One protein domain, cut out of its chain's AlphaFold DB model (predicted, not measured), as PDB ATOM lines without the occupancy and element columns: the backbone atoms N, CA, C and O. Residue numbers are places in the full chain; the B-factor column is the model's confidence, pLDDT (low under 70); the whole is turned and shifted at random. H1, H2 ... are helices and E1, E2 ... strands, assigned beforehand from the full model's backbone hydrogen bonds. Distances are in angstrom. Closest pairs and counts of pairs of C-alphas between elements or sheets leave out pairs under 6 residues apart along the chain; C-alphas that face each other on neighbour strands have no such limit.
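AT A GLANCE: This is residues 349 to 549 of the 688 residues of an uncharacterized protein of SAR324 cluster bacterium (UniProt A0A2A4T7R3). A strongly twisted four-stranded sheet has the helices H1 and H3 over one face, two layers, and on the far side of H3 a smaller lobe is made of a three-stranded sheet with H2 over it. A helical hairpin, H4 and H5, follows the end of the long strand E7. The printed part has 201 residues, with five named helices and seven named strands in the order E1 E2 H1 E3 E4 E5 H2 E6 H3 E7 H4 H5, class mixed. The larger sheet, E3 E2 E1 E7, is mixed; the smaller, E5 E4 E6, is antiparallel. The whole is compact, with a radius of gyration of the C-alphas of 16.7 A and spans of 45 by 44 by 28 A.

HOW THE PARTS SIT: The larger sheet has the edge strands E3, residues 401 to 404, and E7, 517 to 527, and the inner strands E2, 366 to 370, and E1, 353 to 360. E1 and E7 are antiparallel at 160 degrees, with N 358 and O 520 2.8 A apart. E1 and E2 form a hairpin, with N 359 to O 367 at 2.9 A. E3 and E2 are parallel, with N 402 to O 366 at 2.8 A. H1, residues 378 to 390, is over E7 at a height over the sheet of 9.7 A; E2, H1 and E3 make a strand-helix-strand unit, parallel neighbour strands with a helix between, its crossover right-handed. H3, residues 481 to 498, is on the same face. It touches H1 with residues 491 to 496 alone, at a steep tilt of 50 degrees; the closest C-alphas are those of Ala 385 and Phe 496, 5.3 A. H2, residues 459 to 465, is close to H3 but not clearly touching; the C-alphas of His 460 and Asn 487 are the closest, 7.0 A. H2 is over E4, residues 437 to 442, at a height of 8.9 A. E4 and E5, residues 448 to 451, form a hairpin, with N 441 to O 450 at 3.0 A. E6, residues 471 to 476, is antiparallel to E4, with N 440 to O 473 at 2.9 A. E5, H2 and E6 are a split strand-helix-strand unit, with E4 between its strands; the crossover is left-handed. H4, residues 528 to 538, only grazes the larger sheet with residues 528 to 533, and touches H5, residues 541 to 549, opposite ways at 30 degrees, the closest C-alphas being those of Met 535 and Val 543, 6.2 A. H1, H2, H3 and H4 have every O i to N i+4 pair within hydrogen-bond range; H5 has 3 of 5.

IN THESE COORDINATES: E1 begins at C-alpha 353, (-34.493, -49.463, 244.180), and is 23.0 A long; E7 is 27.0 A, H3 26.0 A and H1 18.6 A. H5 ends at C-alpha 549, (-29.436, -55.452, 256.466).

THE WHOLE: The C-alphas of Lys 444 and Gly 515 are the two farthest apart, 51.6 A. The printed part has no cut; the links E3 to E4 and H3 to E7 are long. Mean pLDDT of the printed part is 90.5, and residues 447 to 454 are under 70.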
ATOM      1  N   GLY A 349     -36.956 -58.435 244.866       97.88
ATOM      2  CA  GLY A 349     -37.240 -58.305 243.438       97.88
ATOM      3  C   GLY A 349     -36.131 -57.590 242.656       97.88
ATOM      4  O   GLY A 349     -35.475 -56.666 243.135       97.88
ATOM      5  N   GLU A 350     -35.920 -57.992 241.399       97.38
ATOM      6  CA  GLU A 350     -34.827 -57.482 240.552       97.38
ATOM      7  C   GLU A 350     -34.878 -55.969 240.277       97.38
ATOM      8  O   GLU A 350     -33.828 -55.338 240.118       97.38
ATOM      9  N   ASN A 351     -36.086 -55.396 240.279       97.38
ATOM     10  CA  ASN A 351     -36.365 -53.980 240.026       97.38
ATOM     11  C   ASN A 351     -36.394 -53.132 241.308       97.38
ATOM     12  O   ASN A 351     -36.750 -51.957 241.256       97.38
ATOM     13  N   TYR A 352     -36.038 -53.707 242.461       98.06
ATOM     14  CA  TYR A 352     -35.954 -52.960 243.710       98.06
ATOM     15  C   TYR A 352     -34.944 -51.815 243.590       98.06
ATOM     16  O   TYR A 352     -33.814 -52.008 243.129       98.06
ATOM     17  N   HIS A 353     -35.346 -50.635 244.058       96.50
ATOM     18  CA  HIS A 353     -34.493 -49.463 244.180       96.50
ATOM     19  C   HIS A 353     -34.278 -49.123 245.651       96.50
ATOM     20  O   HIS A 353     -35.218 -49.062 246.444       96.50
ATOM     21  N   PHE A 354     -33.026 -48.851 246.005       96.44
ATOM     22  CA  PHE A 354     -32.666 -48.420 247.349       96.44
ATOM     23  C   PHE A 354     -33.096 -46.977 247.581       96.44
ATOM     24  O   PHE A 354     -33.047 -46.159 246.660       96.44
ATOM     25  N   ARG A 355     -33.490 -46.663 248.817       94.62
ATOM     26  CA  ARG A 355     -34.005 -45.341 249.184       94.62
ATOM     27  C   ARG A 355     -33.184 -44.659 250.270       94.62
ATOM     28  O   ARG A 355     -32.605 -45.303 251.141       94.62
ATOM     29  N   THR A 356     -33.197 -43.334 250.246       96.06
ATOM     30  CA  THR A 356     -32.763 -42.457 251.340       96.06
ATOM     31  C   THR A 356     -33.829 -41.387 251.530       96.06
ATOM     32  O   THR A 356     -34.229 -40.741 250.559       96.06
ATOM     33  N   LYS A 357     -34.302 -41.188 252.761       97.69
ATOM     34  CA  LYS A 357     -35.303 -40.159 253.058       97.69
ATOM     35  C   LYS A 357     -34.647 -38.933 253.656       97.69
ATOM     36  O   LYS A 357     -33.654 -39.011 254.377       97.69
ATOM     37  N   ILE A 358     -35.203 -37.778 253.328       98.31
ATOM     38  CA  ILE A 358     -34.742 -36.492 253.818       98.31
ATOM     39  C   ILE A 358     -35.927 -35.775 254.424       98.31
ATOM     40  O   ILE A 358     -36.952 -35.582 253.767       98.31
ATOM     41  N   HIS A 359     -35.758 -35.359 255.671       98.44
ATOM     42  CA  HIS A 359     -36.767 -34.641 256.425       98.44
ATOM     43  C   HIS A 359     -36.266 -33.263 256.836       98.44
ATOM     44  O   HIS A 359     -35.064 -32.991 256.848       98.44
ATOM     45  N   ILE A 360     -37.202 -32.404 257.217       97.75
ATOM     46  CA  ILE A 360     -36.922 -31.158 257.914       97.75
ATOM     47  C   ILE A 360     -37.830 -31.046 259.137       97.75
ATOM     48  O   ILE A 360     -39.020 -31.343 259.058       97.75
ATOM     49  N   ASP A 361     -37.278 -30.645 260.278       96.69
ATOM     50  CA  ASP A 361     -38.074 -30.398 261.483       96.69
ATOM     51  C   ASP A 361     -38.399 -28.908 261.681       96.69
ATOM     52  O   ASP A 361     -37.924 -28.030 260.955       96.69
ATOM     53  N   GLN A 362     -39.199 -28.610 262.707       95.31
ATOM     54  CA  GLN A 362     -39.614 -27.243 263.048       95.31
ATOM     55  C   GLN A 362     -38.439 -26.311 263.387       95.31
ATOM     56  O   GLN A 362     -38.545 -25.097 263.230       95.31
ATOM     57  N   ARG A 363     -37.296 -26.858 263.823       95.81
ATOM     58  CA  ARG A 363     -36.070 -26.093 264.098       95.81
ATOM     59  C   ARG A 363     -35.201 -25.929 262.848       95.81
ATOM     60  O   ARG A 363     -34.087 -25.419 262.954       95.81
ATOM     61  N   ARG A 364     -35.684 -26.354 261.674       95.56
ATOM     62  CA  ARG A 364     -34.934 -26.422 260.412       95.56
ATOM     63  C   ARG A 364     -33.663 -27.266 260.527       95.56
ATOM     64  O   ARG A 364     -32.642 -26.949 259.910       95.56
ATOM     65  N   ASN A 365     -33.705 -28.332 261.322       97.38
ATOM     66  CA  ASN A 365     -32.729 -29.406 261.202       97.38
ATOM     67  C   ASN A 365     -33.046 -30.189 259.930       97.38
ATOM     68  O   ASN A 365     -34.191 -30.592 259.738       97.38
ATOM     69  N   LEU A 366     -32.049 -30.396 259.072       97.94
ATOM     70  CA  LEU A 366     -32.173 -31.288 257.923       97.94
ATOM     71  C   LEU A 366     -31.790 -32.690 258.386       97.94
ATOM     72  O   LEU A 366     -30.696 -32.865 258.917       97.94
ATOM     73  N   ILE A 367     -32.667 -33.671 258.216       98.12
ATOM     74  CA  ILE A 367     -32.438 -35.038 258.686       98.12
ATOM     75  C   ILE A 367     -32.238 -35.949 257.482       98.12
ATOM     76  O   ILE A 367     -33.084 -35.974 256.594       98.12
ATOM     77  N   LEU A 368     -31.126 -36.679 257.456       97.81
ATOM     78  CA  LEU A 368     -30.874 -37.755 256.504       97.81
ATOM     79  C   LEU A 368     -31.223 -39.067 257.192       97.81
ATOM     80  O   LEU A 368     -30.572 -39.426 258.169       97.81
ATOM     81  N   GLU A 369     -32.241 -39.753 256.697       97.00
ATOM     82  CA  GLU A 369     -32.679 -41.051 257.194       97.00
ATOM     83  C   GLU A 369     -32.239 -42.146 256.218       97.00
ATOM     84  O   GLU A 369     -32.581 -42.137 255.029       97.00
ATOM     85  N   GLY A 370     -31.433 -43.077 256.728       94.62
ATOM     86  CA  GLY A 370     -30.831 -44.135 255.930       94.62
ATOM     87  C   GLY A 370     -31.576 -45.454 255.959       94.62
ATOM     88  O   GLY A 370     -32.084 -45.868 256.997       94.62
ATOM     89  N   PHE A 371     -31.540 -46.153 254.827       95.62
ATOM     90  CA  PHE A 371     -32.079 -47.510 254.669       95.62
ATOM     91  C   PHE A 371     -31.037 -48.489 254.115       95.62
ATOM     92  O   PHE A 371     -31.363 -49.576 253.653       95.62
ATOM     93  N   GLY A 372     -29.762 -48.103 254.163       94.44
ATOM     94  CA  GLY A 372     -28.641 -48.962 253.824       94.44
ATOM     95  C   GLY A 372     -28.364 -49.105 252.336       94.44
ATOM     96  O   GLY A 372     -27.894 -50.161 251.922       94.44
ATOM     97  N   ASP A 373     -28.625 -48.065 251.552       95.19
ATOM     98  CA  ASP A 373     -28.367 -48.032 250.116       95.19
ATOM     99  C   ASP A 373     -26.873 -48.257 249.782       95.19
ATOM    100  O   ASP A 373     -26.057 -47.355 249.988       95.19
ATOM    101  N   PRO A 374     -26.478 -49.425 249.238       92.62
ATOM    102  CA  PRO A 374     -25.086 -49.700 248.912       92.62
ATOM    103  C   PRO A 374     -24.596 -48.923 247.683       92.62
ATOM    104  O   PRO A 374     -23.388 -48.845 247.476       92.62
ATOM    105  N   ALA A 375     -25.499 -48.402 246.849       88.50
ATOM    106  CA  ALA A 375     -25.184 -47.708 245.607       88.50
ATOM    107  C   ALA A 375     -25.054 -46.189 245.781       88.50
ATOM    108  O   ALA A 375     -24.530 -45.532 244.879       88.50
ATOM    109  N   LEU A 376     -25.477 -45.648 246.929       92.56
ATOM    110  CA  LEU A 376     -25.463 -44.217 247.206       92.56
ATOM    111  C   LEU A 376     -24.054 -43.632 247.051       92.56
ATOM    112  O   LEU A 376     -23.106 -43.992 247.761       92.56
ATOM    113  N   SER A 377     -23.913 -42.711 246.103       90.75
ATOM    114  CA  SER A 377     -22.628 -42.129 245.733       90.75
ATOM    115  C   SER A 377     -22.563 -40.623 245.976       90.75
ATOM    116  O   SER A 377     -23.565 -39.945 246.205       90.75
ATOM    117  N   SER A 378     -21.367 -40.050 245.858       89.38
ATOM    118  CA  SER A 378     -21.197 -38.589 245.815       89.38
ATOM    119  C   SER A 378     -21.985 -37.927 244.679       89.38
ATOM    120  O   SER A 378     -22.462 -36.806 244.840       89.38
ATOM    121  N   THR A 379     -22.178 -38.623 243.555       91.56
ATOM    122  CA  THR A 379     -22.993 -38.116 242.439       91.56
ATOM    123  C   THR A 379     -24.465 -38.016 242.838       91.56
ATOM    124  O   THR A 379     -25.145 -37.065 242.455       91.56
ATOM    125  N   ASP A 380     -24.954 -38.951 243.648       94.06
ATOM    126  CA  ASP A 380     -26.329 -38.930 244.145       94.06
ATOM    127  C   ASP A 380     -26.541 -37.795 245.150       94.06
ATOM    128  O   ASP A 380     -27.530 -37.073 245.059       94.06
ATOM    129  N   TRP A 381     -25.557 -37.520 246.013       95.12
ATOM    130  CA  TRP A 381     -25.600 -36.343 246.884       95.12
ATOM    131  C   TRP A 381     -25.656 -35.022 246.113       95.12
ATOM    132  O   TRP A 381     -26.363 -34.109 246.536       95.12
ATOM    133  N   HIS A 382     -24.974 -34.910 244.968       94.81
ATOM    134  CA  HIS A 382     -25.109 -33.744 244.090       94.81
ATOM    135  C   HIS A 382     -26.532 -33.602 243.531       94.81
ATOM    136  O   HIS A 382     -27.089 -32.507 243.562       94.81
ATOM    137  N   LYS A 383     -27.154 -34.699 243.078       95.94
ATOM    138  CA  LYS A 383     -28.549 -34.687 242.595       95.94
ATOM    139  C   LYS A 383     -29.526 -34.292 243.703       95.94
ATOM    140  O   LYS A 383     -30.384 -33.441 243.492       95.94
ATOM    141  N   ILE A 384     -29.355 -34.858 244.896       97.38
ATOM    142  CA  ILE A 384     -30.133 -34.498 246.084       97.38
ATOM    143  C   ILE A 384     -29.982 -32.999 246.388       97.38
ATOM    144  O   ILE A 384     -30.980 -32.322 246.630       97.38
ATOM    145  N   ALA A 385     -28.760 -32.460 246.335       97.75
ATOM    146  CA  ALA A 385     -28.495 -31.044 246.586       97.75
ATOM    147  C   ALA A 385     -29.256 -30.127 245.615       97.75
ATOM    148  O   ALA A 385     -29.849 -29.140 246.048       97.75
ATOM    149  N   VAL A 386     -29.273 -30.477 244.324       98.00
ATOM    150  CA  VAL A 386     -30.047 -29.766 243.292       98.00
ATOM    151  C   VAL A 386     -31.532 -29.756 243.652       98.00
ATOM    152  O   VAL A 386     -32.127 -28.686 243.741       98.00
ATOM    153  N   ILE A 387     -32.108 -30.921 243.964       98.12
ATOM    154  CA  ILE A 387     -33.533 -31.041 244.307       98.12
ATOM    155  C   ILE A 387     -33.882 -30.204 245.547       98.12
ATOM    156  O   ILE A 387     -34.890 -29.496 245.558       98.12
ATOM    157  N   LEU A 388     -33.062 -30.262 246.601       98.25
ATOM    158  CA  LEU A 388     -33.299 -29.512 247.838       98.25
ATOM    159  C   LEU A 388     -33.179 -27.995 247.631       98.25
ATOM    160  O   LEU A 388     -33.992 -27.233 248.164       98.25
ATOM    161  N   ARG A 389     -32.201 -27.550 246.834       98.12
ATOM    162  CA  ARG A 389     -32.051 -26.145 246.434       98.12
ATOM    163  C   ARG A 389     -33.284 -25.662 245.674       98.12
ATOM    164  O   ARG A 389     -33.827 -24.614 246.018       98.12
ATOM    165  N   ASP A 390     -33.739 -26.433 244.691       97.81
ATOM    166  CA  ASP A 390     -34.858 -26.064 243.817       97.81
ATOM    167  C   ASP A 390     -36.192 -26.055 244.582       97.81
ATOM    168  O   ASP A 390     -37.030 -25.182 244.365       97.81
ATOM    169  N   LYS A 391     -36.337 -26.923 245.593       96.94
ATOM    170  CA  LYS A 391     -37.424 -26.868 246.592       96.94
ATOM    171  C   LYS A 391     -37.323 -25.677 247.559       96.94
ATOM    172  O   LYS A 391     -38.160 -25.530 248.443       96.94
ATOM    173  N   GLY A 392     -36.298 -24.832 247.437       96.81
ATOM    174  CA  GLY A 392     -36.095 -23.650 248.273       96.81
ATOM    175  C   GLY A 392     -35.607 -23.946 249.693       96.81
ATOM    176  O   GLY A 392     -35.550 -23.029 250.511       96.81
ATOM    177  N   ILE A 393     -35.215 -25.189 250.001       97.69
ATOM    178  CA  ILE A 393     -34.804 -25.597 251.354       97.69
ATOM    179  C   ILE A 393     -33.573 -24.811 251.812       97.69
ATOM    180  O   ILE A 393     -33.495 -24.410 252.972       97.69
ATOM    181  N   PHE A 394     -32.649 -24.525 250.891       97.88
ATOM    182  CA  PHE A 394     -31.403 -23.807 251.169       97.88
ATOM    183  C   PHE A 394     -31.533 -22.273 251.157       97.88
ATOM    184  O   PHE A 394     -30.563 -21.593 251.466       97.88
ATOM    185  N   LYS A 395     -32.717 -21.703 250.860       95.62
ATOM    186  CA  LYS A 395     -32.926 -20.235 250.840       95.62
ATOM    187  C   LYS A 395     -32.757 -19.572 252.210       95.62
ATOM    188  O   LYS A 395     -32.519 -18.371 252.289       95.62
ATOM    189  N   SER A 396     -32.906 -20.335 253.288       95.75
ATOM    190  CA  SER A 396     -32.700 -19.855 254.654       95.75
ATOM    191  C   SER A 396     -31.786 -20.815 255.404       95.75
ATOM    192  O   SER A 396     -31.896 -22.029 255.184       95.75
ATOM    193  N   PRO A 397     -30.937 -20.313 256.322       97.06
ATOM    194  CA  PRO A 397     -30.015 -21.151 257.076       97.06
ATOM    195  C   PRO A 397     -30.708 -22.355 257.725       97.06
ATOM    196  O   PRO A 397     -31.792 -22.242 258.308       97.06
ATOM    197  N   LEU A 398     -30.061 -23.507 257.615       98.12
ATOM    198  CA  LEU A 398     -30.407 -24.724 258.331       98.12
ATOM    199  C   LEU A 398     -29.734 -24.687 259.702       98.12
ATOM    200  O   LEU A 398     -28.645 -24.130 259.866       98.12
ATOM    201  N   ASN A 399     -30.373 -25.282 260.702       96.88
ATOM    202  CA  ASN A 399     -29.786 -25.337 262.034       96.88
ATOM    203  C   ASN A 399     -28.598 -26.312 262.053       96.88
ATOM    204  O   ASN A 399     -27.461 -25.878 262.197       96.88
ATOM    205  N   ARG A 400     -28.829 -27.605 261.811       95.75
ATOM    206  CA  ARG A 400     -27.782 -28.632 261.622       95.75
ATOM    207  C   ARG A 400     -28.245 -29.742 260.690       95.75
ATOM    208  O   ARG A 400     -29.430 -29.832 260.366       95.75
ATOM    209  N   LEU A 401     -27.302 -30.602 260.314       96.88
ATOM    210  CA  LEU A 401     -27.576 -31.901 259.712       96.88
ATOM    211  C   LEU A 401     -27.720 -32.957 260.819       96.88
ATOM    212  O   LEU A 401     -26.806 -33.133 261.626       96.88
ATOM    213  N   ILE A 402     -28.852 -33.653 260.859       96.81
ATOM    214  CA  ILE A 402     -29.071 -34.826 261.709       96.81
ATOM    215  C   ILE A 402     -28.935 -36.069 260.836       96.81
ATOM    216  O   ILE A 402     -29.506 -36.146 259.750       96.81
ATOM    217  N   LEU A 403     -28.168 -37.038 261.312       96.44
ATOM    218  CA  LEU A 403     -27.954 -38.313 260.650       96.44
ATOM    219  C   LEU A 403     -28.726 -39.369 261.435       96.44
ATOM    220  O   LEU A 403     -28.338 -39.717 262.553       96.44
ATOM    221  N   ASP A 404     -29.824 -39.839 260.853       95.81
ATOM    222  CA  ASP A 404     -30.600 -40.941 261.394       95.81
ATOM    223  C   ASP A 404     -30.154 -42.254 260.748       95.81
ATOM    224  O   ASP A 404     -30.478 -42.573 259.600       95.81
ATOM    225  N   SER A 405     -29.381 -43.013 261.519       93.94
ATOM    226  CA  SER A 405     -28.973 -44.373 261.186       93.94
ATOM    227  C   SER A 405     -29.698 -45.434 262.013       93.94
ATOM    228  O   SER A 405     -29.289 -46.590 261.983       93.94
ATOM    229  N   THR A 406     -30.742 -45.061 262.762       94.69
ATOM    230  CA  THR A 406     -31.415 -45.938 263.739       94.69
ATOM    231  C   THR A 406     -32.324 -46.986 263.111       94.69
ATOM    232  O   THR A 406     -32.773 -47.901 263.799       94.69
ATOM    233  N   ASN A 407     -32.539 -46.903 261.795       95.06
ATOM    234  CA  ASN A 407     -33.146 -47.984 261.029       95.06
ATOM    235  C   ASN A 407     -32.286 -49.244 261.047       95.06
ATOM    236  O   ASN A 407     -32.821 -50.318 260.807       95.06
ATOM    237  N   PHE A 408     -30.986 -49.143 261.347       95.50
ATOM    238  CA  PHE A 408     -30.103 -50.276 261.623       95.50
ATOM    239  C   PHE A 408     -29.613 -50.207 263.081       95.50
ATOM    240  O   PHE A 408     -29.582 -49.133 263.685       95.50
ATOM    241  N   VAL A 409     -29.215 -51.343 263.657       93.44
ATOM    242  CA  VAL A 409     -28.574 -51.369 264.984       93.44
ATOM    243  C   VAL A 409     -27.196 -50.691 264.951       93.44
ATOM    244  O   VAL A 409     -26.583 -50.569 263.892       93.44
ATOM    245  N   GLU A 410     -26.694 -50.233 266.101       81.56
ATOM    246  CA  GLU A 410     -25.410 -49.509 266.157       81.56
ATOM    247  C   GLU A 410     -24.190 -50.413 265.915       81.56
ATOM    248  O   GLU A 410     -23.224 -49.982 265.279       81.56
ATOM    249  N   ASP A 411     -24.237 -51.659 266.397       83.19
ATOM    250  CA  ASP A 411     -23.165 -52.641 266.231       83.19
ATOM    251  C   ASP A 411     -23.416 -53.520 264.997       83.19
ATOM    252  O   ASP A 411     -24.206 -54.467 265.018       83.19
ATOM    253  N   LEU A 412     -22.765 -53.158 263.889       86.88
ATOM    254  CA  LEU A 412     -22.869 -53.841 262.594       86.88
ATOM    255  C   LEU A 412     -21.570 -54.555 262.208       86.88
ATOM    256  O   LEU A 412     -21.265 -54.710 261.019       86.88
ATOM    257  N   GLU A 413     -20.781 -54.967 263.198       85.44
ATOM    258  CA  GLU A 413     -19.622 -55.818 262.957       85.44
ATOM    259  C   GLU A 413     -20.055 -57.190 262.423       85.44
ATOM    260  O   GLU A 413     -21.057 -57.770 262.845       85.44
ATOM    261  N   PHE A 414     -19.284 -57.726 261.477       88.19
ATOM    262  CA  PHE A 414     -19.502 -59.060 260.923       88.19
ATOM    263  C   PHE A 414     -18.265 -59.931 261.111       88.19
ATOM    264  O   PHE A 414     -17.124 -59.464 261.092       88.19
ATOM    265  N   ASP A 415     -18.495 -61.233 261.259       87.88
ATOM    266  CA  ASP A 415     -17.417 -62.194 261.442       87.88
ATOM    267  C   ASP A 415     -16.482 -62.244 260.218       87.88
ATOM    268  O   ASP A 415     -16.909 -62.226 259.063       87.88
ATOM    269  N   GLY A 416     -15.176 -62.318 260.468       85.44
ATOM    270  CA  GLY A 416     -14.138 -62.284 259.434       85.44
ATOM    271  C   GLY A 416     -13.674 -60.887 259.006       85.44
ATOM    272  O   GLY A 416     -12.699 -60.800 258.253       85.44
ATOM    273  N   ARG A 417     -14.300 -59.808 259.497       88.38
ATOM    274  CA  ARG A 417     -13.786 -58.441 259.337       88.38
ATOM    275  C   ARG A 417     -12.467 -58.259 260.099       88.38
ATOM    276  O   ARG A 417     -12.283 -58.832 261.171       88.38
ATOM    277  N   GLN A 418     -11.532 -57.480 259.551       86.19
ATOM    278  CA  GLN A 418     -10.185 -57.306 260.126       86.19
ATOM    279  C   GLN A 418      -9.886 -55.881 260.618       86.19
ATOM    280  O   GLN A 418      -8.799 -55.633 261.141       86.19
ATOM    281  N   ASN A 419     -10.824 -54.941 260.476       84.75
ATOM    282  CA  ASN A 419     -10.675 -53.531 260.866       84.75
ATOM    283  C   ASN A 419      -9.440 -52.830 260.268       84.75
ATOM    284  O   ASN A 419      -8.819 -51.951 260.869       84.75
ATOM    285  N   THR A 420      -9.105 -53.202 259.039       85.12
ATOM    286  CA  THR A 420      -8.004 -52.685 258.231       85.12
ATOM    287  C   THR A 420      -8.424 -51.482 257.381       85.12
ATOM    288  O   THR A 420      -9.598 -51.132 257.236       85.12
ATOM    289  N   LEU A 421      -7.429 -50.834 256.765       83.38
ATOM    290  CA  LEU A 421      -7.655 -49.790 255.761       83.38
ATOM    291  C   LEU A 421      -7.996 -50.357 254.376       83.38
ATOM    292  O   LEU A 421      -8.242 -49.582 253.454       83.38
ATOM    293  N   HIS A 422      -8.020 -51.677 254.193       86.38
ATOM    294  CA  HIS A 422      -8.348 -52.245 252.895       86.38
ATOM    295  C   HIS A 422      -9.810 -51.967 252.528       86.38
ATOM    296  O   HIS A 422     -10.711 -52.077 253.354       86.38
ATOM    297  N   TYR A 423     -10.056 -51.611 251.267       84.56
ATOM    298  CA  TYR A 423     -11.398 -51.260 250.786       84.56
ATOM    299  C   TYR A 423     -12.415 -52.405 250.939       84.56
ATOM    300  O   TYR A 423     -13.603 -52.155 251.096       84.56
ATOM    301  N   PHE A 424     -11.954 -53.660 250.918       83.19
ATOM    302  CA  PHE A 424     -12.800 -54.846 251.069       83.19
ATOM    303  C   PHE A 424     -13.313 -55.072 252.503       83.19
ATOM    304  O   PHE A 424     -14.061 -56.023 252.722       83.19
ATOM    305  N   ASP A 425     -12.881 -54.236 253.451       85.75
ATOM    306  CA  ASP A 425     -13.084 -54.349 254.901       85.75
ATOM    307  C   ASP A 425     -13.901 -53.163 255.471       85.75
ATOM    308  O   ASP A 425     -13.873 -52.861 256.671       85.75
ATOM    309  N   ALA A 426     -14.590 -52.439 254.582       89.25
ATOM    310  CA  ALA A 426     -15.406 -51.277 254.917       89.25
ATOM    311  C   ALA A 426     -16.598 -51.646 255.825       89.25
ATOM    312  O   ALA A 426     -17.229 -52.682 255.598       89.25
ATOM    313  N   PRO A 427     -16.918 -50.825 256.847       91.62
ATOM    314  CA  PRO A 427     -18.024 -51.098 257.759       91.62
ATOM    315  C   PRO A 427     -19.374 -50.852 257.086       91.62
ATOM    316  O   PRO A 427     -19.497 -49.967 256.234       91.62
ATOM    317  N   LEU A 428     -20.383 -51.602 257.522       94.25
ATOM    318  CA  LEU A 428     -21.778 -51.468 257.099       94.25
ATOM    319  C   LEU A 428     -22.438 -50.247 257.750       94.25
ATOM    320  O   LEU A 428     -21.891 -49.651 258.677       94.25
ATOM    321  N   GLY A 429     -23.623 -49.867 257.280       94.00
ATOM    322  CA  GLY A 429     -24.396 -48.805 257.925       94.00
ATOM    323  C   GLY A 429     -25.684 -48.466 257.197       94.00
ATOM    324  O   GLY A 429     -25.863 -48.842 256.044       94.00
ATOM    325  N   ALA A 430     -26.573 -47.727 257.859       94.25
ATOM    326  CA  ALA A 430     -27.825 -47.261 257.262       94.25
ATOM    327  C   ALA A 430     -27.613 -46.121 256.244       94.25
ATOM    328  O   ALA A 430     -28.392 -45.969 255.309       94.25
ATOM    329  N   LEU A 431     -26.538 -45.340 256.387       92.81
ATOM    330  CA  LEU A 431     -26.167 -44.255 255.468       92.81
ATOM    331  C   LEU A 431     -24.745 -44.447 254.929       92.81
ATOM    332  O   LEU A 431     -23.861 -43.642 255.235       92.81
ATOM    333  N   PRO A 432     -24.460 -45.514 254.168       91.31
ATOM    334  CA  PRO A 432     -23.155 -45.654 253.554       91.31
ATOM    335  C   PRO A 432     -23.083 -44.774 252.303       91.31
ATOM    336  O   PRO A 432     -24.062 -44.587 251.591       91.31
ATOM    337  N   SER A 433     -21.917 -44.204 252.021       89.50
ATOM    338  CA  SER A 433     -21.689 -43.476 250.767       89.50
ATOM    339  C   SER A 433     -20.390 -43.916 250.131       89.50
ATOM    340  O   SER A 433     -19.380 -44.065 250.822       89.50
ATOM    341  N   ASN A 434     -20.414 -44.153 248.818       87.62
ATOM    342  CA  ASN A 434     -19.282 -44.711 248.072       87.62
ATOM    343  C   ASN A 434     -18.730 -45.994 248.734       87.62
ATOM    344  O   ASN A 434     -17.514 -46.165 248.867       87.62
ATOM    345  N   PHE A 435     -19.616 -46.874 249.216       87.19
ATOM    346  CA  PHE A 435     -19.259 -48.095 249.957       87.19
ATOM    347  C   PHE A 435     -18.416 -47.851 251.226       87.19
ATOM    348  O   PHE A 435     -17.631 -48.710 251.619       87.19
ATOM    349  N   ASN A 436     -18.501 -46.659 251.835       87.12
ATOM    350  CA  ASN A 436     -17.611 -46.222 252.919       87.12
ATOM    351  C   ASN A 436     -16.118 -46.309 252.551       87.12
ATOM    352  O   ASN A 436     -15.248 -46.560 253.392       87.12
ATOM    353  N   THR A 437     -15.804 -46.053 251.281       87.00
ATOM    354  CA  THR A 437     -14.438 -46.044 250.752       87.00
ATOM    355  C   THR A 437     -14.109 -44.721 250.071       87.00
ATOM    356  O   THR A 437     -14.990 -43.942 249.706       87.00
ATOM    357  N   ALA A 438     -12.817 -44.450 249.898       85.12
ATOM    358  CA  ALA A 438     -12.347 -43.319 249.111       85.12
ATOM    359  C   ALA A 438     -11.195 -43.718 248.193       85.12
ATOM    360  O   ALA A 438     -10.314 -44.499 248.561       85.12
ATOM    361  N   ALA A 439     -11.197 -43.109 247.009       84.69
ATOM    362  CA  ALA A 439     -10.113 -43.162 246.044       84.69
ATOM    363  C   ALA A 439      -9.323 -41.849 246.098       84.69
ATOM    364  O   ALA A 439      -9.834 -40.796 245.709       84.69
ATOM    365  N   VAL A 440      -8.079 -41.900 246.569       84.19
ATOM    366  CA  VAL A 440      -7.220 -40.713 246.705       84.19
ATOM    367  C   VAL A 440      -5.904 -40.913 245.979       84.19
ATOM    368  O   VAL A 440      -5.321 -41.995 246.017       84.19
ATOM    369  N   TYR A 441      -5.415 -39.857 245.336       85.44
ATOM    370  CA  TYR A 441      -4.058 -39.830 244.815       85.44
ATOM    371  C   TYR A 441      -3.122 -39.147 245.817       85.44
ATOM    372  O   TYR A 441      -3.292 -37.971 246.162       85.44
ATOM    373  N   VAL A 442      -2.134 -39.903 246.291       84.50
ATOM    374  CA  VAL A 442      -1.124 -39.458 247.257       84.50
ATOM    375  C   VAL A 442       0.170 -39.154 246.506       84.50
ATOM    376  O   VAL A 442       0.762 -40.054 245.917       84.50
ATOM    377  N   LYS A 443       0.643 -37.902 246.511       82.69
ATOM    378  CA  LYS A 443       1.941 -37.533 245.906       82.69
ATOM    379  C   LYS A 443       3.114 -37.795 246.856       82.69
ATOM    380  O   LYS A 443       2.944 -37.967 248.067       82.69
ATOM    381  N   LYS A 444       4.333 -37.763 246.299       78.38
ATOM    382  CA  LYS A 444       5.596 -37.737 247.060       78.38
ATOM    383  C   LYS A 444       5.538 -36.614 248.114       78.38
ATOM    384  O   LYS A 444       5.076 -35.515 247.820       78.38
ATOM    385  N   GLY A 445       5.925 -36.922 249.354       74.94
ATOM    386  CA  GLY A 445       5.743 -36.032 250.514       74.94
ATOM    387  C   GLY A 445       4.396 -36.174 251.244       74.94
ATOM    388  O   GLY A 445       4.081 -35.351 252.097       74.94
ATOM    389  N   ARG A 446       3.593 -37.203 250.919       70.50
ATOM    390  CA  ARG A 446       2.291 -37.526 251.550       70.50
ATOM    391  C   ARG A 446       1.250 -36.398 251.474       70.50
ATOM    392  O   ARG A 446       0.318 -36.341 252.278       70.50
ATOM    393  N   ARG A 447       1.395 -35.506 250.489       69.44
ATOM    394  CA  ARG A 447       0.411 -34.468 250.159       69.44
ATOM    395  C   ARG A 447      -0.681 -35.055 249.264       69.44
ATOM    396  O   ARG A 447      -0.390 -35.784 248.316       69.44
ATOM    397  N   VAL A 448      -1.931 -34.722 249.573       67.88
ATOM    398  CA  VAL A 448      -3.103 -35.112 248.774       67.88
ATOM    399  C   VAL A 448      -3.348 -34.044 247.723       67.88
ATOM    400  O   VAL A 448      -3.283 -32.860 248.032       67.88
ATOM    401  N   VAL A 449      -3.611 -34.464 246.492       63.22
ATOM    402  CA  VAL A 449      -3.673 -33.555 245.332       63.22
ATOM    403  C   VAL A 449      -4.930 -33.714 244.499       63.22
ATOM    404  O   VAL A 449      -5.307 -32.769 243.821       63.22
ATOM    405  N   SER A 450      -5.595 -34.866 244.558       62.91
ATOM    406  CA  SER A 450      -6.898 -35.062 243.923       62.91
ATOM    407  C   SER A 450      -7.588 -36.313 244.478       62.91
ATOM    408  O   SER A 450      -6.949 -37.339 244.736       62.91
ATOM    409  N   ALA A 451      -8.903 -36.228 244.665       63.12
ATOM    410  CA  ALA A 451      -9.775 -37.393 244.780       63.12
ATOM    411  C   ALA A 451     -10.285 -37.756 243.378       63.12
ATOM    412  O   ALA A 451     -10.493 -36.869 242.547       63.12
ATOM    413  N   LYS A 452     -10.501 -39.043 243.095       59.84
ATOM    414  CA  LYS A 452     -11.237 -39.434 241.880       59.84
ATOM    415  C   LYS A 452     -12.695 -38.959 242.055       59.84
ATOM    416  O   LYS A 452     -13.234 -39.112 243.146       59.84
ATOM    417  N   SER A 453     -13.333 -38.421 241.007       53.16
ATOM    418  CA  SER A 453     -14.786 -38.112 240.916       53.16
ATOM    419  C   SER A 453     -15.375 -36.888 241.656       53.16
ATOM    420  O   SER A 453     -16.455 -37.007 242.221       53.16
ATOM    421  N   ASN A 454     -14.733 -35.707 241.675       60.31
ATOM    422  CA  ASN A 454     -15.290 -34.476 242.302       60.31
ATOM    423  C   ASN A 454     -15.781 -34.641 243.758       60.31
ATOM    424  O   ASN A 454     -16.481 -33.791 244.299       60.31
ATOM    425  N   THR A 455     -15.393 -35.729 244.423       70.06
ATOM    426  CA  THR A 455     -15.845 -36.050 245.772       70.06
ATOM    427  C   THR A 455     -14.997 -35.240 246.747       70.06
ATOM    428  O   THR A 455     -13.771 -35.414 246.757       70.06
ATOM    429  N   PRO A 456     -15.588 -34.344 247.558       76.62
ATOM    430  CA  PRO A 456     -14.809 -33.538 248.480       76.62
ATOM    431  C   PRO A 456     -14.099 -34.434 249.498       76.62
ATOM    432  O   PRO A 456     -14.683 -35.342 250.090       76.62
ATOM    433  N   LEU A 457     -12.810 -34.168 249.720       77.62
ATOM    434  CA  LEU A 457     -12.043 -34.844 250.762       77.62
ATOM    435  C   LEU A 457     -12.567 -34.389 252.125       77.62
ATOM    436  O   LEU A 457     -12.296 -33.252 252.523       77.62
ATOM    437  N   THR A 458     -13.278 -35.266 252.832       82.62
ATOM    438  CA  THR A 458     -13.794 -34.992 254.180       82.62
ATOM    439  C   THR A 458     -12.660 -34.849 255.202       82.62
ATOM    440  O   THR A 458     -11.498 -35.197 254.936       82.62
ATOM    441  N   SER A 459     -12.968 -34.316 256.387       81.69
ATOM    442  CA  SER A 459     -11.957 -34.045 257.417       81.69
ATOM    443  C   SER A 459     -11.277 -35.344 257.882       81.69
ATOM    444  O   SER A 459     -10.052 -35.405 258.038       81.69
ATOM    445  N   HIS A 460     -12.064 -36.413 258.005       79.12
ATOM    446  CA  HIS A 460     -11.617 -37.749 258.386       79.12
ATOM    447  C   HIS A 460     -10.734 -38.402 257.323       79.12
ATOM    448  O   HIS A 460      -9.678 -38.953 257.653       79.12
ATOM    449  N   VAL A 461     -11.115 -38.287 256.046       79.56
ATOM    450  CA  VAL A 461     -10.313 -38.795 254.926       79.56
ATOM    451  C   VAL A 461      -8.934 -38.139 254.945       79.56
ATOM    452  O   VAL A 461      -7.930 -38.848 255.004       79.56
ATOM    453  N   ARG A 462      -8.859 -36.800 255.020       82.12
ATOM    454  CA  ARG A 462      -7.582 -36.052 255.054       82.12
ATOM    455  C   ARG A 462      -6.649 -36.510 256.180       82.12
ATOM    456  O   ARG A 462      -5.440 -36.604 255.964       82.12
ATOM    457  N   LYS A 463      -7.190 -36.825 257.364       82.88
ATOM    458  CA  LYS A 463      -6.409 -37.358 258.496       82.88
ATOM    459  C   LYS A 463      -5.808 -38.733 258.182       82.88
ATOM    460  O   LYS A 463      -4.646 -38.971 258.506       82.88
ATOM    461  N   ARG A 464      -6.569 -39.622 257.530       79.94
ATOM    462  CA  ARG A 464      -6.127 -40.986 257.185       79.94
ATOM    463  C   ARG A 464      -5.118 -41.021 256.034       79.94
ATOM    464  O   ARG A 464      -4.176 -41.808 256.107       79.94
ATOM    465  N   VAL A 465      -5.241 -40.146 255.027       78.19
ATOM    466  CA  VAL A 465      -4.347 -40.169 253.847       78.19
ATOM    467  C   VAL A 465      -2.865 -40.000 254.205       78.19
ATOM    468  O   VAL A 465      -2.008 -40.591 253.557       78.19
ATOM    469  N   ARG A 466      -2.537 -39.283 255.290       76.81
ATOM    470  CA  ARG A 466      -1.147 -39.096 255.765       76.81
ATOM    471  C   ARG A 466      -0.405 -40.398 256.094       76.81
ATOM    472  O   ARG A 466       0.806 -40.365 256.312       76.81
ATOM    473  N   ARG A 467      -1.121 -41.519 256.189       78.38
ATOM    474  CA  ARG A 467      -0.585 -42.847 256.510       78.38
ATOM    475  C   ARG A 467      -0.560 -43.789 255.304       78.38
ATOM    476  O   ARG A 467      -0.124 -44.923 255.451       78.38
ATOM    477  N   LEU A 468      -1.021 -43.339 254.136       81.00
ATOM    478  CA  LEU A 468      -1.103 -44.166 252.938       81.00
ATOM    479  C   LEU A 468       0.165 -44.064 252.071       81.00
ATOM    480  O   LEU A 468       0.832 -43.023 252.074       81.00
ATOM    481  N   PRO A 469       0.492 -45.120 251.305       84.81
ATOM    482  CA  PRO A 469       1.570 -45.080 250.322       84.81
ATOM    483  C   PRO A 469       1.312 -44.065 249.199       84.81
ATOM    484  O   PRO A 469       0.169 -43.715 248.901       84.81
ATOM    485  N   VAL A 470       2.392 -43.621 248.547       84.81
ATOM    486  CA  VAL A 470       2.339 -42.771 247.342       84.81
ATOM    487  C   VAL A 470       1.631 -43.518 246.203       84.81
ATOM    488  O   VAL A 470       1.773 -44.731 246.069       84.81
ATOM    489  N   GLY A 471       0.879 -42.795 245.375       85.00
ATOM    490  CA  GLY A 471       0.115 -43.325 244.245       85.00
ATOM    491  C   GLY A 471      -1.398 -43.263 244.454       85.00
ATOM    492  O   GLY A 471      -1.891 -42.626 245.386       85.00
ATOM    493  N   TYR A 472      -2.141 -43.908 243.556       85.75
ATOM    494  CA  TYR A 472      -3.585 -44.082 243.709       85.75
ATOM    495  C   TYR A 472      -3.875 -45.129 244.780       85.75
ATOM    496  O   TYR A 472      -3.391 -46.254 244.699       85.75
ATOM    497  N   GLN A 473      -4.690 -44.754 245.760       83.62
ATOM    498  CA  GLN A 473      -5.081 -45.600 246.878       83.62
ATOM    499  C   GLN A 473      -6.605 -45.683 246.941       83.62
ATOM    500  O   GLN A 473      -7.280 -44.653 246.939       83.62
ATOM    501  N   PHE A 474      -7.129 -46.902 247.032       84.62
ATOM    502  CA  PHE A 474      -8.526 -47.184 247.362       84.62
ATOM    503  C   PHE A 474      -8.558 -47.802 248.753       84.62
ATOM    504  O   PHE A 474      -7.958 -48.855 248.976       84.62
ATOM    505  N   PHE A 475      -9.218 -47.140 249.696       85.88
ATOM    506  CA  PHE A 475      -9.157 -47.544 251.096       85.88
ATOM    507  C   PHE A 475     -10.470 -47.276 251.824       85.88
ATOM    508  O   PHE A 475     -11.251 -46.397 251.454       85.88
ATOM    509  N   ASN A 476     -10.693 -48.055 252.875       87.62
ATOM    510  CA  ASN A 476     -11.803 -47.884 253.796       87.62
ATOM    511  C   ASN A 476     -11.617 -46.598 254.630       87.62
ATOM    512  O   ASN A 476     -10.571 -46.380 255.258       87.62
ATOM    513  N   VAL A 477     -12.642 -45.742 254.664       85.38
ATOM    514  CA  VAL A 477     -12.592 -44.443 255.359       85.38
ATOM    515  C   VAL A 477     -13.146 -44.478 256.782       85.38
ATOM    516  O   VAL A 477     -12.970 -43.516 257.533       85.38
ATOM    517  N   ALA A 478     -13.764 -45.583 257.191       86.88
ATOM    518  CA  ALA A 478     -14.457 -45.716 258.463       86.88
ATOM    519  C   ALA A 478     -13.945 -46.921 259.260       86.88
ATOM    520  O   ALA A 478     -13.547 -47.938 258.707       86.88
ATOM    521  N   LYS A 479     -13.881 -46.797 260.589       85.75
ATOM    522  CA  LYS A 479     -13.503 -47.936 261.447       85.75
ATOM    523  C   LYS A 479     -14.722 -48.778 261.841       85.75
ATOM    524  O   LYS A 479     -14.585 -49.986 261.932       85.75
ATOM    525  N   ASP A 480     -15.881 -48.146 261.979       89.44
ATOM    526  CA  ASP A 480     -17.152 -48.720 262.420       89.44
ATOM    527  C   ASP A 480     -18.319 -48.028 261.684       89.44
ATOM    528  O   ASP A 480     -18.114 -47.070 260.922       89.44
ATOM    529  N   ALA A 481     -19.543 -48.515 261.903       89.69
ATOM    530  CA  ALA A 481     -20.758 -48.001 261.267       89.69
ATOM    531  C   ALA A 481     -21.006 -46.512 261.567       89.69
ATOM    532  O   ALA A 481     -21.372 -45.731 260.679       89.69
ATOM    533  N   ARG A 482     -20.735 -46.087 262.807       90.06
ATOM    534  CA  ARG A 482     -20.874 -44.689 263.228       90.06
ATOM    535  C   ARG A 482     -19.917 -43.782 262.463       90.06
ATOM    536  O   ARG A 482     -20.350 -42.775 261.913       90.06
ATOM    537  N   ALA A 483     -18.637 -44.141 262.359       88.75
ATOM    538  CA  ALA A 483     -17.656 -43.398 261.572       88.75
ATOM    539  C   ALA A 483     -18.010 -43.374 260.076       88.75
ATOM    540  O   ALA A 483     -17.748 -42.375 259.409       88.75
ATOM    541  N   GLY A 484     -18.618 -44.444 259.551       89.88
ATOM    542  CA  GLY A 484     -19.175 -44.477 258.194       89.88
ATOM    543  C   GLY A 484     -20.248 -43.409 258.010       89.88
ATOM    544  O   GLY A 484     -20.135 -42.555 257.136       89.88
ATOM    545  N   THR A 485     -21.213 -43.378 258.925       91.25
ATOM    546  CA  THR A 485     -22.295 -42.385 258.940       91.25
ATOM    547  C   THR A 485     -21.758 -40.957 259.091       91.25
ATOM    548  O   THR A 485     -22.193 -40.059 258.374       91.25
ATOM    549  N   VAL A 486     -20.751 -40.736 259.951       89.69
ATOM    550  CA  VAL A 486     -20.050 -39.441 260.078       89.69
ATOM    551  C   VAL A 486     -19.453 -39.013 258.741       89.69
ATOM    552  O   VAL A 486     -19.640 -37.870 258.329       89.69
ATOM    553  N   ASN A 487     -18.748 -39.916 258.057       89.00
ATOM    554  CA  ASN A 487     -18.135 -39.617 256.766       89.00
ATOM    555  C   ASN A 487     -19.184 -39.249 255.714       89.00
ATOM    556  O   ASN A 487     -18.978 -38.289 254.973       89.00
ATOM    557  N   THR A 488     -20.305 -39.971 255.676       90.94
ATOM    558  CA  THR A 488     -21.439 -39.656 254.802       90.94
ATOM    559  C   THR A 488     -22.025 -38.284 255.115       90.94
ATOM    560  O   THR A 488     -22.233 -37.493 254.202       90.94
ATOM    561  N   GLY A 489     -22.219 -37.950 256.391       92.81
ATOM    562  CA  GLY A 489     -22.713 -36.634 256.791       92.81
ATOM    563  C   GLY A 489     -21.758 -35.491 256.450       92.81
ATOM    564  O   GLY A 489     -22.196 -34.467 255.936       92.81
ATOM    565  N   GLU A 490     -20.450 -35.662 256.677       92.00
ATOM    566  CA  GLU A 490     -19.438 -34.681 256.255       92.00
ATOM    567  C   GLU A 490     -19.422 -34.511 254.728       92.00
ATOM    568  O   GLU A 490     -19.292 -33.391 254.235       92.00
ATOM    569  N   LEU A 491     -19.567 -35.608 253.978       91.56
ATOM    570  CA  LEU A 491     -19.640 -35.592 252.519       91.56
ATOM    571  C   LEU A 491     -20.892 -34.852 252.029       91.56
ATOM    572  O   LEU A 491     -20.773 -33.923 251.231       91.56
ATOM    573  N   ALA A 492     -22.069 -35.227 252.529       94.44
ATOM    574  CA  ALA A 492     -23.339 -34.610 252.171       94.44
ATOM    575  C   ALA A 492     -23.352 -33.120 252.534       94.44
ATOM    576  O   ALA A 492     -23.688 -32.294 251.694       94.44
ATOM    577  N   GLN A 493     -22.898 -32.748 253.735       94.38
ATOM    578  CA  GLN A 493     -22.801 -31.349 254.157       94.38
ATOM    579  C   GLN A 493     -21.851 -30.541 253.265       94.38
ATOM    580  O   GLN A 493     -22.191 -29.425 252.861       94.38
ATOM    581  N   ALA A 494     -20.679 -31.092 252.935       92.19
ATOM    582  CA  ALA A 494     -19.727 -30.437 252.042       92.19
ATOM    583  C   ALA A 494     -20.328 -30.212 250.649       92.19
ATOM    584  O   ALA A 494     -20.127 -29.149 250.069       92.19
ATOM    585  N   ILE A 495     -21.089 -31.183 250.136       94.62
ATOM    586  CA  ILE A 495     -21.792 -31.059 248.859       94.62
ATOM    587  C   ILE A 495     -22.933 -30.043 248.970       94.62
ATOM    588  O   ILE A 495     -22.956 -29.103 248.192       94.62
ATOM    589  N   PHE A 496     -23.832 -30.136 249.949       97.00
ATOM    590  CA  PHE A 496     -24.954 -29.197 250.104       97.00
ATOM    591  C   PHE A 496     -24.488 -27.745 250.247       97.00
ATOM    592  O   PHE A 496     -25.109 -26.842 249.688       97.00
ATOM    593  N   SER A 497     -23.353 -27.519 250.913       95.12
ATOM    594  CA  SER A 497     -22.750 -26.186 251.037       95.12
ATOM    595  C   SER A 497     -22.317 -25.609 249.683       95.12
ATOM    596  O   SER A 497     -22.482 -24.417 249.448       95.12
ATOM    597  N   GLN A 498     -21.843 -26.447 248.749       94.44
ATOM    598  CA  GLN A 498     -21.537 -26.017 247.372       94.44
ATOM    599  C   GLN A 498     -22.791 -25.572 246.600       94.44
ATOM    600  O   GLN A 498     -22.675 -24.840 245.623       94.44
ATOM    601  N   TYR A 499     -23.982 -25.992 247.040       96.88
ATOM    602  CA  TYR A 499     -25.279 -25.649 246.442       96.88
ATOM    603  C   TYR A 499     -26.037 -24.583 247.253       96.88
ATOM    604  O   TYR A 499     -27.224 -24.360 247.017       96.88
ATOM    605  N   GLY A 500     -25.356 -23.905 248.186       96.44
ATOM    606  CA  GLY A 500     -25.892 -22.761 248.929       96.44
ATOM    607  C   GLY A 500     -26.489 -23.083 250.301       96.44
ATOM    608  O   GLY A 500     -27.034 -22.188 250.940       96.44
ATOM    609  N   ALA A 501     -26.394 -24.324 250.793       97.56
ATOM    610  CA  ALA A 501     -26.827 -24.638 252.152       97.56
ATOM    611  C   ALA A 501     -25.879 -24.024 253.198       97.56
ATOM    612  O   ALA A 501     -24.666 -24.224 253.143       97.56
ATOM    613  N   ILE A 502     -26.436 -23.337 254.196       96.88
ATOM    614  CA  ILE A 502     -25.689 -22.803 255.344       96.88
ATOM    615  C   ILE A 502     -26.156 -23.540 256.597       96.88
ATOM    616  O   ILE A 502     -27.349 -23.527 256.898       96.88
ATOM    617  N   PHE A 503     -25.229 -24.155 257.333       96.25
ATOM    618  CA  PHE A 503     -25.501 -24.849 258.596       96.25
ATOM    619  C   PHE A 503     -24.945 -24.036 259.767       96.25
ATOM    620  O   PHE A 503     -23.763 -23.699 259.766       96.25
ATOM    621  N   LYS A 504     -25.789 -23.721 260.756       96.31
ATOM    622  CA  LYS A 504     -25.392 -22.944 261.947       96.31
ATOM    623  C   LYS A 504     -24.575 -23.764 262.945       96.31
ATOM    624  O   LYS A 504     -23.679 -23.243 263.595       96.31
ATOM    625  N   GLU A 505     -24.902 -25.043 263.060       94.69
ATOM    626  CA  GLU A 505     -24.420 -25.945 264.097       94.69
ATOM    627  C   GLU A 505     -23.760 -27.189 263.489       94.69
ATOM    628  O   GLU A 505     -23.969 -27.537 262.321       94.69
ATOM    629  N   LYS A 506     -22.961 -27.895 264.299       90.62
ATOM    630  CA  LYS A 506     -22.313 -29.152 263.892       90.62
ATOM    631  C   LYS A 506     -23.333 -30.274 263.666       90.62
ATOM    632  O   LYS A 506     -24.410 -30.282 264.263       90.62
ATOM    633  N   ASN A 507     -22.941 -31.244 262.839       91.81
ATOM    634  CA  ASN A 507     -23.727 -32.450 262.575       91.81
ATOM    635  C   ASN A 507     -23.995 -33.237 263.861       91.81
ATOM    636  O   ASN A 507     -23.173 -33.242 264.780       91.81
ATOM    637  N   ASP A 508     -25.125 -33.931 263.886       92.38
ATOM    638  CA  ASP A 508     -25.612 -34.662 265.049       92.38
ATOM    639  C   ASP A 508     -26.156 -36.045 264.666       92.38
ATOM    640  O   ASP A 508     -26.567 -36.259 263.527       92.38
ATOM    641  N   PHE A 509     -26.168 -36.976 265.619       91.06
ATOM    642  CA  PHE A 509     -26.548 -38.377 265.431       91.06
ATOM    643  C   PHE A 509     -27.685 -38.709 266.378       91.06
ATOM    644  O   PHE A 509     -27.489 -38.776 267.590       91.06
ATOM    645  N   ARG A 510     -28.883 -38.892 265.829       91.62
ATOM    646  CA  ARG A 510     -30.068 -39.259 266.604       91.62
ATOM    647  C   ARG A 510     -31.184 -39.719 265.683       91.62
ATOM    648  O   ARG A 510     -31.215 -39.353 264.511       91.62
ATOM    649  N   LYS A 511     -32.114 -40.472 266.267       93.25
ATOM    650  CA  LYS A 511     -33.362 -40.884 265.627       93.25
ATOM    651  C   LYS A 511     -34.144 -39.680 265.099       93.25
ATOM    652  O   LYS A 511     -34.141 -38.620 265.736       93.25
ATOM    653  N   LEU A 512     -34.849 -39.879 263.988       93.31
ATOM    654  CA  LEU A 512     -35.770 -38.932 263.373       93.31
ATOM    655  C   LEU A 512     -36.686 -38.308 264.442       93.31
ATOM    656  O   LEU A 512     -37.466 -39.025 265.083       93.31
ATOM    657  N   PRO A 513     -36.610 -36.982 264.665       94.06
ATOM    658  CA  PRO A 513     -37.467 -36.317 265.636       94.06
ATOM    659  C   PRO A 513     -38.948 -36.457 265.261       94.06
ATOM    660  O   PRO A 513     -39.322 -36.283 264.097       94.06
ATOM    661  N   LYS A 514     -39.808 -36.720 266.253       91.75
ATOM    662  CA  LYS A 514     -41.267 -36.733 266.050       91.75
ATOM    663  C   LYS A 514     -41.729 -35.388 265.475       91.75
ATOM    664  O   LYS A 514     -41.289 -34.339 265.934       91.75
ATOM    665  N   GLY A 515     -42.620 -35.431 264.483       91.12
ATOM    666  CA  GLY A 515     -43.130 -34.234 263.804       91.12
ATOM    667  C   GLY A 515     -42.221 -33.671 262.703       91.12
ATOM    668  O   GLY A 515     -42.531 -32.614 262.161       91.12
ATOM    669  N   SER A 516     -41.123 -34.351 262.351       97.00
ATOM    670  CA  SER A 516     -40.306 -33.984 261.184       97.00
ATOM    671  C   SER A 516     -41.063 -34.243 259.877       97.00
ATOM    672  O   SER A 516     -41.591 -35.334 259.662       97.00
ATOM    673  N   GLN A 517     -41.074 -33.268 258.971       97.38
ATOM    674  CA  GLN A 517     -41.730 -33.362 257.668       97.38
ATOM    675  C   GLN A 517     -40.815 -34.047 256.647       97.38
ATOM    676  O   GLN A 517     -39.677 -33.619 256.468       97.38
ATOM    677  N   LEU A 518     -41.311 -35.064 255.934       98.06
ATOM    678  CA  LEU A 518     -40.624 -35.645 254.772       98.06
ATOM    679  C   LEU A 518     -40.610 -34.634 253.613       98.06
ATOM    680  O   LEU A 518     -41.665 -34.151 253.204       98.06
ATOM    681  N   ILE A 519     -39.429 -34.328 253.074       97.19
ATOM    682  CA  ILE A 519     -39.258 -33.363 251.969       97.19
ATOM    683  C   ILE A 519     -38.734 -33.995 250.676       97.19
ATOM    684  O   ILE A 519     -38.964 -33.451 249.590       97.19
ATOM    685  N   LEU A 520     -38.036 -35.128 250.781       98.00
ATOM    686  CA  LEU A 520     -37.571 -35.914 249.642       98.00
ATOM    687  C   LEU A 520     -37.426 -37.382 250.045       98.00
ATOM    688  O   LEU A 520     -36.763 -37.692 251.028       98.00
ATOM    689  N   GLU A 521     -37.979 -38.276 249.236       97.62
ATOM    690  CA  GLU A 521     -37.596 -39.684 249.206       97.62
ATOM    691  C   GLU A 521     -36.792 -39.909 247.925       97.62
ATOM    692  O   GLU A 521     -37.309 -39.764 246.817       97.62
ATOM    693  N   TYR A 522     -35.492 -40.147 248.076       97.44
ATOM    694  CA  TYR A 522     -34.568 -40.324 246.963       97.44
ATOM    695  C   TYR A 522     -34.362 -41.809 246.693       97.44
ATOM    696  O   TYR A 522     -33.942 -42.532 247.595       97.44
ATOM    697  N   PHE A 523     -34.594 -42.232 245.453       96.19
ATOM    698  CA  PHE A 523     -34.307 -43.586 244.988       96.19
ATOM    699  C   PHE A 523     -33.010 -43.604 244.180       96.19
ATOM    700  O   PHE A 523     -32.851 -42.833 243.230       96.19
ATOM    701  N   SER A 524     -32.083 -44.490 244.545       91.50
ATOM    702  CA  SER A 524     -30.849 -44.679 243.787       91.50
ATOM    703  C   SER A 524     -31.144 -45.189 242.377       91.50
ATOM    704  O   SER A 524     -32.015 -46.039 242.201       91.50
ATOM    705  N   PRO A 525     -30.398 -44.726 241.357       91.88
ATOM    706  CA  PRO A 525     -30.710 -45.025 239.962       91.88
ATOM    707  C   PRO A 525     -30.439 -46.482 239.573       91.88
ATOM    708  O   PRO A 525     -30.973 -46.935 238.569       91.88
ATOM    709  N   LEU A 526     -29.598 -47.197 240.330       94.56
ATOM    710  CA  LEU A 526     -29.306 -48.600 240.053       94.56
ATOM    711  C   LEU A 526     -30.379 -49.501 240.653       94.56
ATOM    712  O   LEU A 526     -30.695 -49.371 241.839       94.56
ATOM    713  N   THR A 527     -30.859 -50.456 239.860       97.00
ATOM    714  CA  THR A 527     -31.713 -51.533 240.371       97.00
ATOM    715  C   THR A 527     -30.897 -52.532 241.193       97.00
ATOM    716  O   THR A 527     -29.664 -52.615 241.086       97.00
ATOM    717  N   LEU A 528     -31.578 -53.363 241.985       98.00
ATOM    718  CA  LEU A 528     -30.947 -54.462 242.711       98.00
ATOM    719  C   LEU A 528     -30.169 -55.400 241.777       98.00
ATOM    720  O   LEU A 528     -29.043 -55.783 242.102       98.00
ATOM    721  N   LEU A 529     -30.715 -55.736 240.604       97.62
ATOM    722  CA  LEU A 529     -30.028 -56.586 239.629       97.62
ATOM    723  C   LEU A 529     -28.688 -55.987 239.177       97.62
ATOM    724  O   LEU A 529     -27.689 -56.702 239.053       97.62
ATOM    725  N   GLU A 530     -28.636 -54.678 238.938       97.00
ATOM    726  CA  GLU A 530     -27.404 -53.988 238.548       97.00
ATOM    727  C   GLU A 530     -26.389 -53.937 239.693       97.00
ATOM    728  O   GLU A 530     -25.193 -54.173 239.475       97.00
ATOM    729  N   VAL A 531     -26.860 -53.689 240.920       97.06
ATOM    730  CA  VAL A 531     -26.036 -53.744 242.135       97.06
ATOM    731  C   VAL A 531     -25.453 -55.146 242.331       97.06
ATOM    732  O   VAL A 531     -24.251 -55.278 242.566       97.06
ATOM    733  N   ILE A 532     -26.249 -56.200 242.143       98.00
ATOM    734  CA  ILE A 532     -25.808 -57.598 242.221       98.00
ATOM    735  C   ILE A 532     -24.788 -57.927 241.132       98.00
ATOM    736  O   ILE A 532     -23.740 -58.506 241.429       98.00
ATOM    737  N   LYS A 533     -25.032 -57.532 239.877       97.06
ATOM    738  CA  LYS A 533     -24.084 -57.769 238.775       97.06
ATOM    739  C   LYS A 533     -22.726 -57.129 239.061       97.06
ATOM    740  O   LYS A 533     -21.702 -57.766 238.796       97.06
ATOM    741  N   LYS A 534     -22.708 -55.915 239.626       95.00
ATOM    742  CA  LYS A 534     -21.481 -55.235 240.083       95.00
ATOM    743  C   LYS A 534     -20.846 -55.955 241.273       95.00
ATOM    744  O   LYS A 534     -19.650 -56.234 241.245       95.00
ATOM    745  N   MET A 535     -21.639 -56.339 242.276       95.69
ATOM    746  CA  MET A 535     -21.173 -57.095 243.445       95.69
ATOM    747  C   MET A 535     -20.477 -58.398 243.047       95.69
ATOM    748  O   MET A 535     -19.414 -58.711 243.583       95.69
ATOM    749  N   LEU A 536     -21.058 -59.166 242.123       96.19
ATOM    750  CA  LEU A 536     -20.509 -60.446 241.678       96.19
ATOM    751  C   LEU A 536     -19.243 -60.261 240.836       96.19
ATOM    752  O   LEU A 536     -18.269 -60.984 241.070       96.19
ATOM    753  N   LYS A 537     -19.241 -59.275 239.927       94.06
ATOM    754  CA  LYS A 537     -18.095 -58.916 239.078       94.06
ATOM    755  C   LYS A 537     -16.882 -58.494 239.905       94.06
ATOM    756  O   LYS A 537     -15.810 -59.074 239.757       94.06
ATOM    757  N   ASP A 538     -17.071 -57.538 240.810       91.62
ATOM    758  CA  ASP A 538     -15.989 -56.973 241.624       91.62
ATOM    759  C   ASP A 538     -15.736 -57.792 242.902       91.62
ATOM    760  O   ASP A 538     -14.811 -57.522 243.667       91.62
ATOM    761  N   SER A 539     -16.566 -58.814 243.147       93.81
ATOM    762  CA  SER A 539     -16.564 -59.634 244.358       93.81
ATOM    763  C   SER A 539     -16.644 -58.798 245.648       93.81
ATOM    764  O   SER A 539     -15.951 -59.087 246.625       93.81
ATOM    765  N   ASN A 540     -17.506 -57.777 245.659       93.44
ATOM    766  CA  ASN A 540     -17.584 -56.749 246.702       93.44
ATOM    767  C   ASN A 540     -18.209 -57.279 248.012       93.44
ATOM    768  O   ASN A 540     -19.367 -57.697 248.028       93.44
ATOM    769  N   ASN A 541     -17.443 -57.282 249.111       93.69
ATOM    770  CA  ASN A 541     -17.902 -57.793 250.412       93.69
ATOM    771  C   ASN A 541     -18.913 -56.877 251.097       93.69
ATOM    772  O   ASN A 541     -19.882 -57.367 251.671       93.69
ATOM    773  N   PHE A 542     -18.686 -55.565 251.005       93.81
ATOM    774  CA  PHE A 542     -19.547 -54.558 251.606       93.81
ATOM    775  C   PHE A 542     -20.973 -54.706 251.073       93.81
ATOM    776  O   PHE A 542     -21.892 -54.883 251.859       93.81
ATOM    777  N   VAL A 543     -21.148 -54.749 249.746       96.19
ATOM    778  CA  VAL A 543     -22.485 -54.864 249.132       96.19
ATOM    779  C   VAL A 543     -23.192 -56.145 249.576       96.19
ATOM    780  O   VAL A 543     -24.360 -56.094 249.939       96.19
ATOM    781  N   ALA A 544     -22.484 -57.277 249.618       97.19
ATOM    782  CA  ALA A 544     -23.075 -58.551 250.022       97.19
ATOM    783  C   ALA A 544     -23.637 -58.512 251.453       97.19
ATOM    784  O   ALA A 544     -24.761 -58.941 251.688       97.19
ATOM    785  N   ASN A 545     -22.882 -57.958 252.402       96.94
ATOM    786  CA  ASN A 545     -23.325 -57.857 253.793       96.94
ATOM    787  C   ASN A 545     -24.344 -56.732 254.008       96.94
ATOM    788  O   ASN A 545     -25.256 -56.868 254.818       96.94
ATOM    789  N   GLN A 546     -24.237 -55.653 253.238       96.50
ATOM    790  CA  GLN A 546     -25.186 -54.550 253.251       96.50
ATOM    791  C   GLN A 546     -26.584 -55.006 252.800       96.50
ATOM    792  O   GLN A 546     -27.574 -54.636 253.426       96.50
ATOM    793  N   LEU A 547     -26.672 -55.874 251.783       98.19
ATOM    794  CA  LEU A 547     -27.940 -56.462 251.334       98.19
ATOM    795  C   LEU A 547     -28.647 -57.267 252.432       98.19
ATOM    796  O   LEU A 547     -29.873 -57.286 252.459       98.19
ATOM    797  N   LEU A 548     -27.912 -57.884 253.366       98.06
ATOM    798  CA  LEU A 548     -28.521 -58.596 254.495       98.06
ATOM    799  C   LEU A 548     -29.321 -57.658 255.396       98.06
ATOM    800  O   LEU A 548     -30.418 -58.002 255.830       98.06
ATOM    801  N   LEU A 549     -28.780 -56.468 255.650       97.88
ATOM    802  CA  LEU A 549     -29.436 -55.452 256.466       97.88
ATOM    803  C   LEU A 549     -30.636 -54.846 255.740       97.88
ATOM    804  O   LEU A 549     -31.672 -54.635 256.360       97.88
TER     805      LEU A 549